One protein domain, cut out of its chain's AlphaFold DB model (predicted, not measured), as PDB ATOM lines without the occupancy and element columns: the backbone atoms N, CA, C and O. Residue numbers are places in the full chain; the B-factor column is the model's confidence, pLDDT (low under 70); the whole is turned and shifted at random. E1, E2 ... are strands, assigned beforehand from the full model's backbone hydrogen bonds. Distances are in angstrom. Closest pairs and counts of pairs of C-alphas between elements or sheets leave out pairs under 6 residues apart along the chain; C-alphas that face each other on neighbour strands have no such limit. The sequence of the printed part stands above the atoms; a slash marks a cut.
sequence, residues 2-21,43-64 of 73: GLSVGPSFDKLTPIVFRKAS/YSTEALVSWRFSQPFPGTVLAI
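Overview. This is residues 2 to 21 and 43 to 64 of the 73 residues of an uncharacterized protein of Alphaproteobacteria bacterium (UniProt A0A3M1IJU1). There is little regular structure: a small three-stranded sheet, with E1 in the middle, from which long unnamed stretches, residues 15 to 21 and 43 to 49, extend opposite ways and make the length, while residues 54 to 64 fold back. The printed part has 42 residues, with no named helix and strands E1, E2, E3 along the chain; the class is all strand, though under half of the residues are in strands. The sheet, E2 - E1 - E3, is antiparallel. The whole is loose, radius of gyration of the C-alphas 12.1 A, spanning 37 by 23 by 20 A.

Arrangement. Start at E1, residues 3 to 8, the inner strand. E2, residues 11 to 14, forms a hairpin with it; N 13 and O 5 are 2.8 A apart. E3, residues 50 to 53, is antiparallel to E1 at 157 degrees; look at N 50 and O 6, 2.8 A apart.

Along the chain. Find C-alpha 3 at (270.386, 361.344, 181.182); E1 runs 13.8 A from there. E2 measures 10.0 A. E3 runs 10.7 A to C-alpha 53 at (273.681, 362.122, 184.253).

Size, cuts and confidence. Residues 22 to 42 are not printed; C-alphas 21 and 43 are 35.9 A apart across the cut. Confidence is under 70 at residues 18 to 21 and 43 to 47.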
ATOM      1  N   GLY A   2     268.040 362.805 184.485       72.50
ATOM      2  CA  GLY A   2     268.596 363.777 183.536       72.50
ATOM      3  C   GLY A   2     269.704 363.158 182.694       72.50
ATOM      4  O   GLY A   2     270.828 363.651 182.733       72.50
ATOM      5  N   LEU A   3     269.422 362.026 182.045       80.94
ATOM      6  CA  LEU A   3     270.386 361.344 181.182       80.94
ATOM      7  C   LEU A   3     270.457 362.074 179.842       80.94
ATOM      8  O   LEU A   3     269.426 362.280 179.206       80.94
ATOM      9  N   SER A   4     271.662 362.407 179.408       85.12
ATOM     10  CA  SER A   4     271.923 362.908 178.064       85.12
ATOM     11  C   SER A   4     272.916 361.992 177.367       85.12
ATOM     12  O   SER A   4     273.837 361.484 178.012       85.12
ATOM     13  N   VAL A   5     272.727 361.777 176.067       85.25
ATOM     14  CA  VAL A   5     273.569 360.904 175.240       85.25
ATOM     15  C   VAL A   5     273.917 361.587 173.922       85.25
ATOM     16  O   VAL A   5     273.160 362.431 173.444       85.25
ATOM     17  N   GLY A   6     275.062 361.249 173.339       85.25
ATOM     18  CA  GLY A   6     275.484 361.799 172.055       85.25
ATOM     19  C   GLY A   6     276.871 361.323 171.623       85.25
ATOM     20  O   GLY A   6     277.494 360.524 172.330       85.25
ATOM     21  N   PRO A   7     277.374 361.804 170.473       80.56
ATOM     22  CA  PRO A   7     278.666 361.385 169.932       80.56
ATOM     23  C   PRO A   7     279.855 361.945 170.730       80.56
ATOM     24  O   PRO A   7     280.915 361.329 170.783       80.56
ATOM     25  N   SER A   8     279.687 363.090 171.396       82.75
ATOM     26  CA  SER A   8     280.705 363.703 172.256       82.75
ATOM     27  C   SER A   8     280.065 364.399 173.457       82.75
ATOM     28  O   SER A   8     278.863 364.677 173.459       82.75
ATOM     29  N   PHE A   9     280.859 364.714 174.484       82.44
ATOM     30  CA  PHE A   9     280.377 365.458 175.655       82.44
ATOM     31  C   PHE A   9     279.933 366.898 175.336       82.44
ATOM     32  O   PHE A   9     279.166 367.468 176.111       82.44
ATOM     33  N   ASP A  10     280.365 367.458 174.201       85.00
ATOM     34  CA  ASP A  10     279.939 368.776 173.707       85.00
ATOM     35  C   ASP A  10     278.603 368.722 172.949       85.00
ATOM     36  O   ASP A  10     277.853 369.696 172.934       85.00
ATOM     37  N   LYS A  11     278.284 367.575 172.332       81.88
ATOM     38  CA  LYS A  11     277.057 367.348 171.555       81.88
ATOM     39  C   LYS A  11     276.155 366.321 172.250       81.88
ATOM     40  O   LYS A  11     275.935 365.234 171.731       81.88
ATOM     41  N   LEU A  12     275.635 366.647 173.434       83.88
ATOM     42  CA  LEU A  12     274.736 365.758 174.183       83.88
ATOM     43  C   LEU A  12     273.259 366.127 173.992       83.88
ATOM     44  O   LEU A  12     272.851 367.257 174.260       83.88
ATOM     45  N   THR A  13     272.441 365.138 173.644       82.00
ATOM     46  CA  THR A  13     270.983 365.258 173.537       82.00
ATOM     47  C   THR A  13     270.314 364.691 174.793       82.00
ATOM     48  O   THR A  13     270.584 363.544 175.167       82.00
ATOM     49  N   PRO A  14     269.442 365.451 175.481       82.56
ATOM     50  CA  PRO A  14     268.747 364.961 176.667       82.56
ATOM     51  C   PRO A  14     267.692 363.905 176.313       82.56
ATOM     52  O   PRO A  14     266.872 364.093 175.414       82.56
ATOM     53  N   ILE A  15     267.665 362.809 177.074       80.25
ATOM     54  CA  ILE A  15     266.598 361.807 177.017       80.25
ATOM     55  C   ILE A  15     265.423 362.288 177.858       80.25
ATOM     56  O   ILE A  15     265.518 362.440 179.078       80.25
ATOM     57  N   VAL A  16     264.277 362.465 177.203       76.31
ATOM     58  CA  VAL A  16     263.008 362.700 177.889       76.31
ATOM     59  C   VAL A  16     262.406 361.350 178.274       76.31
ATOM     60  O   VAL A  16     261.999 360.568 177.417       76.31
ATOM     61  N   PHE A  17     262.367 361.071 179.577       71.31
ATOM     62  CA  PHE A  17     261.799 359.831 180.121       71.31
ATOM     63  C   PHE A  17     260.284 359.891 180.338       71.31
ATOM     64  O   PHE A  17     259.643 358.851 180.436       71.31
ATOM     65  N   ARG A  18     259.709 361.097 180.426       68.12
ATOM     66  CA  ARG A  18     258.269 361.308 180.612       68.12
ATOM     67  C   ARG A  18     257.564 361.251 179.256       68.12
ATOM     68  O   ARG A  18     257.970 361.957 178.334       68.12
ATOM     69  N   LYS A  19     256.495 360.463 179.134       65.56
ATOM     70  CA  LYS A  19     255.593 360.530 177.974       65.56
ATOM     71  C   LYS A  19     254.499 361.563 178.251       65.56
ATOM     72  O   LYS A  19     254.134 361.792 179.398       65.56
ATOM     73  N   ALA A  20     253.948 362.189 177.209       58.84
ATOM     74  CA  ALA A  20     252.878 363.189 177.357       58.84
ATOM     75  C   ALA A  20     251.611 362.641 178.052       58.84
ATOM     76  O   ALA A  20     250.794 363.413 178.539       58.84
ATOM     77  N   SER A  21     251.460 361.315 178.096       64.38
ATOM     78  CA  SER A  21     250.360 360.603 178.751       64.38
ATOM     79  C   SER A  21     250.563 360.370 180.255       64.38
ATOM     80  O   SER A  21     249.642 359.880 180.903       64.38
ATOM     81  N   TYR A  43     279.690 361.819 159.833       57.66
ATOM     82  CA  TYR A  43     280.448 360.730 159.201       57.66
ATOM     83  C   TYR A  43     281.786 360.571 159.932       57.66
ATOM     84  O   TYR A  43     282.756 361.274 159.651       57.66
ATOM     85  N   SER A  44     281.819 359.662 160.898       61.91
ATOM     86  CA  SER A  44     282.977 359.386 161.731       61.91
ATOM     87  C   SER A  44     283.263 357.895 161.704       61.91
ATOM     88  O   SER A  44     282.363 357.065 161.821       61.91
ATOM     89  N   THR A  45     284.536 357.552 161.560       62.44
ATOM     90  CA  THR A  45     285.037 356.181 161.714       62.44
ATOM     91  C   THR A  45     285.037 355.715 163.169       62.44
ATOM     92  O   THR A  45     285.214 354.528 163.430       62.44
ATOM     93  N   GLU A  46     284.846 356.628 164.121       65.44
ATOM     94  CA  GLU A  46     284.887 356.341 165.550       65.44
ATOM     95  C   GLU A  46     283.465 356.242 166.117       65.44
ATOM     96  O   GLU A  46     282.755 357.238 166.252       65.44
ATOM     97  N   ALA A  47     283.051 355.025 166.482       69.75
ATOM     98  CA  ALA A  47     281.754 354.740 167.097       69.75
ATOM     99  C   ALA A  47     281.765 355.029 168.612       69.75
ATOM    100  O   ALA A  47     281.520 354.145 169.436       69.75
ATOM    101  N   LEU A  48     282.099 356.263 168.994       77.44
ATOM    102  CA  LEU A  48     282.107 356.685 170.394       77.44
ATOM    103  C   LEU A  48     280.701 357.090 170.845       77.44
ATOM    104  O   LEU A  48     280.012 357.866 170.185       77.44
ATOM    105  N   VAL A  49     280.289 356.576 172.007       81.62
ATOM    106  CA  VAL A  49     279.027 356.936 172.662       81.62
ATOM    107  C   VAL A  49     279.346 357.604 173.992       81.62
ATOM    108  O   VAL A  49     279.880 356.978 174.908       81.62
ATOM    109  N   SER A  50     278.997 358.882 174.102       86.06
ATOM    110  CA  SER A  50     279.118 359.661 175.331       86.06
ATOM    111  C   SER A  50     277.768 359.720 176.039       86.06
ATOM    112  O   SER A  50     276.744 360.006 175.418       86.06
ATOM    113  N   TRP A  51     277.750 359.471 177.349       85.00
ATOM    114  CA  TRP A  51     276.543 359.539 178.174       85.00
ATOM    115  C   TRP A  51     276.838 360.209 179.516       85.00
ATOM    116  O   TRP A  51     277.930 360.078 180.068       85.00
ATOM    117  N   ARG A  52     275.869 360.964 180.043       86.00
ATOM    118  CA  ARG A  52     276.031 361.711 181.297       86.00
ATOM    119  C   ARG A  52     274.712 361.861 182.042       86.00
ATOM    120  O   ARG A  52     273.705 362.245 181.453       86.00
ATOM    121  N   PHE A  53     274.747 361.669 183.360       82.75
ATOM    122  CA  PHE A  53     273.681 362.122 184.253       82.75
ATOM    123  C   PHE A  53     273.942 363.567 184.693       82.75
ATOM    124  O   PHE A  53     274.966 363.874 185.300       82.75
ATOM    125  N   SER A  54     273.015 364.467 184.377       79.50
ATOM    126  CA  SER A  54     273.058 365.879 184.792       79.50
ATOM    127  C   SER A  54     272.450 366.130 186.178       79.50
ATOM    128  O   SER A  54     272.666 367.187 186.760       79.50
ATOM    129  N   GLN A  55     271.691 365.171 186.713       78.88
ATOM    130  CA  GLN A  55     270.976 365.280 187.987       78.88
ATOM    131  C   GLN A  55     271.542 364.280 189.006       78.88
ATOM    132  O   GLN A  55     271.979 363.208 188.593       78.88
ATOM    133  N   PRO A  56     271.468 364.564 190.322       77.00
ATOM    134  CA  PRO A  56     272.046 363.731 191.386       77.00
ATOM    135  C   PRO A  56     271.298 362.403 191.633       77.00
ATOM    136  O   PRO A  56     271.425 361.806 192.698       77.00
ATOM    137  N   PHE A  57     270.492 361.935 190.678       73.06
ATOM    138  CA  PHE A  57     269.752 360.686 190.818       73.06
ATOM    139  C   PHE A  57     270.633 359.501 190.402       73.06
ATOM    140  O   PHE A  57     271.222 359.553 189.320       73.06
ATOM    141  N   PRO A  58     270.706 358.428 191.209       71.31
ATOM    142  CA  PRO A  58     271.405 357.214 190.816       71.31
ATOM    143  C   PRO A  58     270.693 356.573 189.621       71.31
ATOM    144  O   PRO A  58     269.473 356.406 189.625       71.31
ATOM    145  N   GLY A  59     271.461 356.216 188.596       74.62
ATOM    146  CA  GLY A  59     270.977 355.486 187.432       74.62
ATOM    147  C   GLY A  59     271.984 354.419 187.028       74.62
ATOM    148  O   GLY A  59     273.191 354.649 187.071       74.62
ATOM    149  N   THR A  60     271.478 353.252 186.638       79.94
ATOM    150  CA  THR A  60     272.295 352.114 186.207       79.94
ATOM    151  C   THR A  60     272.090 351.894 184.717       79.94
ATOM    152  O   THR A  60     270.956 351.749 184.266       79.94
ATOM    153  N   VAL A  61     273.182 351.855 183.955       79.81
ATOM    154  CA  VAL A  61     273.166 351.460 182.542       79.81
ATOM    155  C   VAL A  61     273.582 349.998 182.463       79.81
ATOM    156  O   VAL A  61     274.702 349.660 182.834       79.81
ATOM    157  N   LEU A  62     272.670 349.137 182.012       84.31
ATOM    158  CA  LEU A  62     272.947 347.707 181.861       84.31
ATOM    159  C   LEU A  62     273.750 347.416 180.587       84.31
ATOM    160  O   LEU A  62     274.694 346.635 180.621       84.31
ATOM    161  N   ALA A  63     273.370 348.039 179.470       80.88
ATOM    162  CA  ALA A  63     274.007 347.832 178.177       80.88
ATOM    163  C   ALA A  63     273.843 349.059 177.270       80.88
ATOM    164  O   ALA A  63     272.861 349.794 177.372       80.88
ATOM    165  N   ILE A  64     274.801 349.238 176.360       82.06
ATOM    166  CA  ILE A  64     274.742 350.187 175.245       82.06
ATOM    167  C   ILE A  64     274.870 349.355 173.966       82.06
ATOM    168  O   ILE A  64     275.846 348.625 173.806       82.06
TER     169      ILE A  64